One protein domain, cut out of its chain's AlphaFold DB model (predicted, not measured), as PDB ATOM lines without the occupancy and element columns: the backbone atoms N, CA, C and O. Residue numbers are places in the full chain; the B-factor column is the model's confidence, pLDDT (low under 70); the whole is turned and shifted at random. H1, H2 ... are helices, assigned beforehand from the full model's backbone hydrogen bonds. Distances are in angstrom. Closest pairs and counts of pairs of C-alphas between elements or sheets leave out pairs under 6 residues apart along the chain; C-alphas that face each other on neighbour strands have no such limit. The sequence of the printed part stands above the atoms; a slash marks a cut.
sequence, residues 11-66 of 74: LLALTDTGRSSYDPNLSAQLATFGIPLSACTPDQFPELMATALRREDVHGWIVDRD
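AT A GLANCE: This is residues 11 to 66 of the 74 residues of an uncharacterized protein of Sphingomonas sp. NFR15 (UniProt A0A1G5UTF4). Two short helices, H2 and H3, make a V on one side of the domain, while a third helix, H1, lies away from them and touches neither. Much of the rest is two long stretches with no named element: residues 11 to 23 fold back on themselves around residues 15 to 18 before they reach H1, and residues 33 to 44 run from H1 past the middle of the domain to H2, so that H1 is joined to the V by open chain. The 56 printed residues hold three named helices, in the order H1, H2, H3, and no named strand; the class is all helix, though under half of the residues, 25 of the 56, are in named elements. The whole is only just compact, close to loose, with a radius of gyration of the C-alphas of 11.7 A and spans of 29 by 27 by 17 A.

IN THESE COORDINATES: The printed part begins at Leu 11, with its C-alpha at (133.690, 144.478, 109.442), and residues 11 to 23 come before the first helix. H1 is residues 24 to 32, 12.7 A from first to last C-alpha, and begins at C-alpha 24 at (124.546, 135.955, 105.892). After residues 33 to 44 comes H2, residues 45 to 53, 12.2 A from first to last C-alpha, with C-alpha 45 at (135.488, 152.744, 113.037). H3 is residues 58 to 64, 9.9 A long, and ends at C-alpha 64 at (126.022, 149.887, 123.720). Residues 65 and 66 follow it.

HOW THE PARTS SIT: H1 is apart from H2, with no C-alpha of the one within 8 A of the other. H1 is apart from H3 as well. H2 and H3 touch, with 6 pairs of C-alphas within 8 A. Their closest C-alphas are those of Ala 52 and Val 58, 5.9 A apart. Their centres are 11.0 A apart. Their lines stand at a steep tilt of 47 degrees, and they run opposite ways. In H1, H2 and H3 every O i to N i+4 pair is within hydrogen-bond range.

THE WHOLE: The two C-alphas farthest apart are those of Thr 17 and Arg 55, 31.1 A from each other. The C-alphas of Leu 11 and Asp 66, the first and last printed residues, are 15.1 A apart. The printed part has no cut. The link from H1 to H2, 12 residues, is long, and the link from H2 to H3, 4 residues, is tight. The C-alphas of residues 33 to 44 lie 1 to 14 A from the mean of the C-alphas. The mean pLDDT of the printed part is 83.8, and one printed residue, Asp 66, is under 70.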
ATOM      1  N   LEU A  11     134.485 143.390 109.996       88.00
ATOM      2  CA  LEU A  11     133.690 144.478 109.442       88.00
ATOM      3  C   LEU A  11     132.839 143.933 108.298       88.00
ATOM      4  O   LEU A  11     133.363 143.423 107.307       88.00
ATOM      5  N   LEU A  12     131.525 144.023 108.451       87.44
ATOM      6  CA  LEU A  12     130.579 143.641 107.417       87.44
ATOM      7  C   LEU A  12     130.602 144.690 106.308       87.44
ATOM      8  O   LEU A  12     130.592 145.892 106.571       87.44
ATOM      9  N   ALA A  13     130.605 144.230 105.060       85.81
ATOM     10  CA  ALA A  13     130.539 145.129 103.922       85.81
ATOM     11  C   ALA A  13     129.201 145.884 103.899       85.81
ATOM     12  O   ALA A  13     128.128 145.328 104.168       85.81
ATOM     13  N   LEU A  14     129.283 147.165 103.554       82.88
ATOM     14  CA  LEU A  14     128.151 148.056 103.352       82.88
ATOM     15  C   LEU A  14     128.111 148.490 101.885       82.88
ATOM     16  O   LEU A  14     129.139 148.596 101.222       82.88
ATOM     17  N   THR A  15     126.912 148.757 101.388       81.50
ATOM     18  CA  THR A  15     126.702 149.512 100.146       81.50
ATOM     19  C   THR A  15     127.027 150.992 100.363       81.50
ATOM     20  O   THR A  15     127.029 151.462 101.500       81.50
ATOM     21  N   ASP A  16     127.154 151.762  99.281       80.69
ATOM     22  CA  ASP A  16     127.355 153.223  99.342       80.69
ATOM     23  C   ASP A  16     126.221 153.972 100.070       80.69
ATOM     24  O   ASP A  16     126.379 155.114 100.493       80.69
ATOM     25  N   THR A  17     125.066 153.321 100.250       79.88
ATOM     26  CA  THR A  17     123.916 153.850 101.009       79.88
ATOM     27  C   THR A  17     123.930 153.466 102.492       79.88
ATOM     28  O   THR A  17     122.958 153.714 103.203       79.88
ATOM     29  N   GLY A  18     124.987 152.802 102.968       71.50
ATOM     30  CA  GLY A  18     125.110 152.323 104.348       71.50
ATOM     31  C   GLY A  18     124.297 151.062 104.658       71.50
ATOM     32  O   GLY A  18     124.315 150.578 105.787       71.50
ATOM     33  N   ARG A  19     123.588 150.487 103.677       78.88
ATOM     34  CA  ARG A  19     122.898 149.198 103.852       78.88
ATOM     35  C   ARG A  19     123.904 148.060 103.877       78.88
ATOM     36  O   ARG A  19     124.801 148.029 103.040       78.88
ATOM     37  N   SER A  20     123.699 147.095 104.761       78.94
ATOM     38  CA  SER A  20     124.477 145.861 104.808       78.94
ATOM     39  C   SER A  20     124.443 145.094 103.484       78.94
ATOM     40  O   SER A  20     123.364 144.817 102.959       78.94
ATOM     41  N   SER A  21     125.618 144.709 102.991       84.62
ATOM     42  CA  SER A  21     125.815 143.877 101.803       84.62
ATOM     43  C   SER A  21     126.893 142.830 102.083       84.62
ATOM     44  O   SER A  21     128.020 142.937 101.609       84.62
ATOM     45  N   TYR A  22     126.546 141.823 102.881       86.12
ATOM     46  CA  TYR A  22     127.425 140.717 103.267       86.12
ATOM     47  C   TYR A  22     126.718 139.371 103.057       86.12
ATOM     48  O   TYR A  22     125.496 139.325 102.920       86.12
ATOM     49  N   ASP A  23     127.482 138.278 103.048       88.44
ATOM     50  CA  ASP A  23     126.926 136.923 103.005       88.44
ATOM     51  C   ASP A  23     126.426 136.510 104.406       88.44
ATOM     52  O   ASP A  23     127.247 136.363 105.325       88.44
ATOM     53  N   PRO A  24     125.107 136.311 104.597       85.44
ATOM     54  CA  PRO A  24     124.546 135.955 105.892       85.44
ATOM     55  C   PRO A  24     125.058 134.605 106.411       85.44
ATOM     56  O   PRO A  24     125.335 134.486 107.604       85.44
ATOM     57  N   ASN A  25     125.281 133.619 105.540       89.00
ATOM     58  CA  ASN A  25     125.735 132.288 105.943       89.00
ATOM     59  C   ASN A  25     127.175 132.325 106.455       89.00
ATOM     60  O   ASN A  25     127.482 131.741 107.494       89.00
ATOM     61  N   LEU A  26     128.055 133.051 105.760       88.44
ATOM     62  CA  LEU A  26     129.431 133.247 106.216       88.44
ATOM     63  C   LEU A  26     129.465 134.021 107.539       88.44
ATOM     64  O   LEU A  26     130.206 133.662 108.451       88.44
ATOM     65  N   SER A  27     128.644 135.067 107.664       86.94
ATOM     66  CA  SER A  27     128.591 135.875 108.884       86.94
ATOM     67  C   SER A  27     128.090 135.083 110.100       86.94
ATOM     68  O   SER A  27     128.665 135.208 111.179       86.94
ATOM     69  N   ALA A  28     127.103 134.200 109.919       86.19
ATOM     70  CA  ALA A  28     126.625 133.307 110.969       86.19
ATOM     71  C   ALA A  28     127.718 132.320 111.407       86.19
ATOM     72  O   ALA A  28     127.971 132.171 112.600       86.19
ATOM     73  N   GLN A  29     128.442 131.718 110.456       88.75
ATOM     74  CA  GLN A  29     129.565 130.827 110.769       88.75
ATOM     75  C   GLN A  29     130.664 131.553 111.550       88.75
ATOM     76  O   GLN A  29     131.153 131.035 112.551       88.75
ATOM     77  N   LEU A  30     131.024 132.772 111.145       86.94
ATOM     78  CA  LEU A  30     132.014 133.588 111.851       86.94
ATOM     79  C   LEU A  30     131.558 133.950 113.276       86.94
ATOM     80  O   LEU A  30     132.383 133.948 114.193       86.94
ATOM     81  N   ALA A  31     130.257 134.180 113.486       84.69
ATOM     82  CA  ALA A  31     129.689 134.456 114.805       84.69
ATOM     83  C   ALA A  31     129.893 133.290 115.787       84.69
ATOM     84  O   ALA A  31     130.162 133.525 116.966       84.69
ATOM     85  N   THR A  32     129.860 132.037 115.310       85.31
ATOM     86  CA  THR A  32     130.063 130.846 116.165       85.31
ATOM     87  C   THR A  32     131.447 130.798 116.827       85.31
ATOM     88  O   THR A  32     131.616 130.184 117.879       85.31
ATOM     89  N   PHE A  33     132.442 131.497 116.271       83.31
ATOM     90  CA  PHE A  33     133.790 131.584 116.845       83.31
ATOM     91  C   PHE A  33     133.919 132.620 117.979       83.31
ATOM     92  O   PHE A  33     135.019 132.797 118.530       83.31
ATOM     93  N   GLY A  34     132.819 133.302 118.326       79.69
ATOM     94  CA  GLY A  34     132.784 134.406 119.286       79.69
ATOM     95  C   GLY A  34     133.464 135.670 118.758       79.69
ATOM     96  O   GLY A  34     133.980 136.466 119.540       79.69
ATOM     97  N   ILE A  35     133.545 135.815 117.435       84.12
ATOM     98  CA  ILE A  35     134.148 136.976 116.785       84.12
ATOM     99  C   ILE A  35     133.091 138.085 116.716       84.12
ATOM    100  O   ILE A  35     131.987 137.817 116.249       84.12
ATOM    101  N   PRO A  36     133.393 139.324 117.136       82.44
ATOM    102  CA  PRO A  36     132.489 140.447 116.934       82.44
ATOM    103  C   PRO A  36     132.349 140.764 115.437       82.44
ATOM    104  O   PRO A  36     133.331 141.099 114.765       82.44
ATOM    105  N   LEU A  37     131.117 140.677 114.929       83.12
ATOM    106  CA  LEU A  37     130.741 141.124 113.587       83.12
ATOM    107  C   LEU A  37     130.018 142.462 113.678       83.12
ATOM    108  O   LEU A  37     129.028 142.587 114.397       83.12
ATOM    109  N   SER A  38     130.501 143.450 112.933       80.50
ATOM    110  CA  SER A  38     130.021 144.825 113.023       80.50
ATOM    111  C   SER A  38     129.745 145.412 111.646       80.50
ATOM    112  O   SER A  38     130.597 145.369 110.763       80.50
ATOM    113  N   ALA A  39     128.566 146.014 111.485       78.88
ATOM    114  CA  ALA A  39     128.205 146.861 110.345       78.88
ATOM    115  C   ALA A  39     128.597 148.340 110.570       78.88
ATOM    116  O   ALA A  39     127.956 149.242 110.039       78.88
ATOM    117  N   CYS A  40     129.608 148.580 111.409       75.12
ATOM    118  CA  CYS A  40     130.144 149.894 111.759       75.12
ATOM    119  C   CYS A  40     130.368 150.779 110.521       75.12
ATOM    120  O   CYS A  40     131.021 150.372 109.557       75.12
ATOM    121  N   THR A  41     129.869 152.015 110.574       76.31
ATOM    122  CA  THR A  41     130.126 153.025 109.540       76.31
ATOM    123  C   THR A  41     131.541 153.610 109.681       76.31
ATOM    124  O   THR A  41     132.143 153.510 110.753       76.31
ATOM    125  N   PRO A  42     132.095 154.261 108.639       80.69
ATOM    126  CA  PRO A  42     133.432 154.860 108.708       80.69
ATOM    127  C   PRO A  42     133.650 155.810 109.897       80.69
ATOM    128  O   PRO A  42     134.748 155.845 110.441       80.69
ATOM    129  N   ASP A  43     132.610 156.518 110.346       83.94
ATOM    130  CA  ASP A  43     132.687 157.441 111.489       83.94
ATOM    131  C   ASP A  43     132.846 156.719 112.838       83.94
ATOM    132  O   ASP A  43     133.440 157.252 113.773       83.94
ATOM    133  N   GLN A  44     132.326 155.495 112.952       83.69
ATOM    134  CA  GLN A  44     132.374 154.685 114.175       83.69
ATOM    135  C   GLN A  44     133.663 153.854 114.270       83.69
ATOM    136  O   GLN A  44     134.074 153.452 115.362       83.69
ATOM    137  N   PHE A  45     134.319 153.612 113.135       85.94
ATOM    138  CA  PHE A  45     135.488 152.744 113.037       85.94
ATOM    139  C   PHE A  45     136.686 153.182 113.901       85.94
ATOM    140  O   PHE A  45     137.272 152.317 114.559       85.94
ATOM    141  N   PRO A  46     137.062 154.478 113.973       90.19
ATOM    142  CA  PRO A  46     138.201 154.904 114.785       90.19
ATOM    143  C   PRO A  46     138.051 154.536 116.261       90.19
ATOM    144  O   PRO A  46     139.015 154.125 116.906       90.19
ATOM    145  N   GLU A  47     136.837 154.650 116.794       89.19
ATOM    146  CA  GLU A  47     136.577 154.363 118.198       89.19
ATOM    147  C   GLU A  47     136.491 152.858 118.472       89.19
ATOM    148  O   GLU A  47     137.090 152.397 119.441       89.19
ATOM    149  N   LEU A  48     135.887 152.080 117.562       87.81
ATOM    150  CA  LEU A  48     135.940 150.611 117.601       87.81
ATOM    151  C   LEU A  48     137.393 150.115 117.694       87.81
ATOM    152  O   LEU A  48     137.729 149.268 118.523       87.81
ATOM    153  N   MET A  49     138.272 150.668 116.853       89.31
ATOM    154  CA  MET A  49     139.690 150.319 116.855       89.31
ATOM    155  C   MET A  49     140.400 150.775 118.128       89.31
ATOM    156  O   MET A  49     141.250 150.043 118.635       89.31
ATOM    157  N   ALA A  50     140.055 151.941 118.677       92.06
ATOM    158  CA  ALA A  50     140.609 152.402 119.945       92.06
ATOM    159  C   ALA A  50     140.280 151.428 121.090       92.06
ATOM    160  O   ALA A  50     141.193 151.018 121.809       92.06
ATOM    161  N   THR A  51     139.022 150.994 121.210       90.38
ATOM    162  CA  THR A  51     138.577 149.984 122.187       90.38
ATOM    163  C   THR A  51     139.323 148.661 121.992       90.38
ATOM    164  O   THR A  51     139.874 148.096 122.942       90.38
ATOM    165  N   ALA A  52     139.439 148.200 120.744       87.44
ATOM    166  CA  ALA A  52     140.142 146.966 120.403       87.44
ATOM    167  C   ALA A  52     141.634 146.993 120.768       87.44
ATOM    168  O   ALA A  52     142.163 146.013 121.302       87.44
ATOM    169  N   LEU A  53     142.313 148.111 120.496       88.62
ATOM    170  CA  LEU A  53     143.736 148.303 120.786       88.62
ATOM    171  C   LEU A  53     144.004 148.459 122.287       88.62
ATOM    172  O   LEU A  53     145.024 147.973 122.777       88.62
ATOM    173  N   ARG A  54     143.075 149.077 123.027       90.56
ATOM    174  CA  ARG A  54     143.114 149.159 124.498       90.56
ATOM    175  C   ARG A  54     142.775 147.839 125.190       90.56
ATOM    176  O   ARG A  54     142.941 147.740 126.401       90.56
ATOM    177  N   ARG A  55     142.373 146.815 124.425       85.69
ATOM    178  CA  ARG A  55     141.925 145.503 124.926       85.69
ATOM    179  C   ARG A  55     140.721 145.618 125.867       85.69
ATOM    180  O   ARG A  55     140.572 144.825 126.791       85.69
ATOM    181  N   GLU A  56     139.892 146.623 125.625       88.00
ATOM    182  CA  GLU A  56     138.603 146.799 126.283       88.00
ATOM    183  C   GLU A  56     137.561 145.847 125.659       88.00
ATOM    184  O   GLU A  56     137.827 145.187 124.647       88.00
ATOM    185  N   ASP A  57     136.375 145.747 126.265       86.38
ATOM    186  CA  ASP A  57     135.305 144.880 125.765       86.38
ATOM    187  C   ASP A  57     134.679 145.443 124.479       86.38
ATOM    188  O   ASP A  57     133.765 146.268 124.494       86.38
ATOM    189  N   VAL A  58     135.180 144.959 123.343       84.81
ATOM    190  CA  VAL A  58     134.671 145.305 122.011       84.81
ATOM    191  C   VAL A  58     133.228 144.831 121.823       84.81
ATOM    192  O   VAL A  58     132.453 145.504 121.150       84.81
ATOM    193  N   HIS A  59     132.842 143.692 122.405       81.38
ATOM    194  CA  HIS A  59     131.487 143.174 122.241       81.38
ATOM    195  C   HIS A  59     130.482 144.048 122.998       81.38
ATOM    196  O   HIS A  59     129.451 144.418 122.435       81.38
ATOM    197  N   GLY A  60     130.809 144.435 124.235       82.75
ATOM    198  CA  GLY A  60     130.044 145.417 125.006       82.75
ATOM    199  C   GLY A  60     129.915 146.755 124.277       82.75
ATOM    200  O   GLY A  60     128.807 147.249 124.089       82.75
ATOM    201  N   TRP A  61     131.022 147.281 123.740       85.44
ATOM    202  CA  TRP A  61     131.020 148.541 122.983       85.44
ATOM    203  C   TRP A  61     130.085 148.521 121.762       85.44
ATOM    204  O   TRP A  61     129.405 149.507 121.481       85.44
ATOM    205  N   ILE A  62     130.039 147.405 121.027       80.56
ATOM    206  CA  ILE A  62     129.161 147.248 119.857       80.56
ATOM    207  C   ILE A  62     127.683 147.233 120.284       80.56
ATOM    208  O   ILE A  62     126.857 147.871 119.629       80.56
ATOM    209  N   VAL A  63     127.358 146.541 121.383       78.50
ATOM    210  CA  VAL A  63     125.992 146.469 121.935       78.50
ATOM    211  C   VAL A  63     125.517 147.838 122.426       78.50
ATOM    212  O   VAL A  63     124.404 148.242 122.096       78.50
ATOM    213  N   ASP A  64     126.365 148.579 123.141       79.69
ATOM    214  CA  ASP A  64     126.022 149.887 123.720       79.69
ATOM    215  C   ASP A  64     125.700 150.958 122.665       79.69
ATOM    216  O   ASP A  64     125.016 151.941 122.952       79.69
ATOM    217  N   ARG A  65     126.178 150.778 121.430       74.25
ATOM    218  CA  ARG A  65     125.996 151.731 120.322       74.25
ATOM    219  C   ARG A  65     124.904 151.337 119.334       74.25
ATOM    220  O   ARG A  65     124.824 151.947 118.269       74.25
ATOM    221  N   ASP A  66     124.098 150.326 119.672       64.50
ATOM    222  CA  ASP A  66     123.037 149.764 118.820       64.50
ATOM    223  C   ASP A  66     123.535 149.388 117.411       64.50
ATOM    224  O   ASP A  66     122.836 149.486 116.399       64.50
TER     225      ASP A  66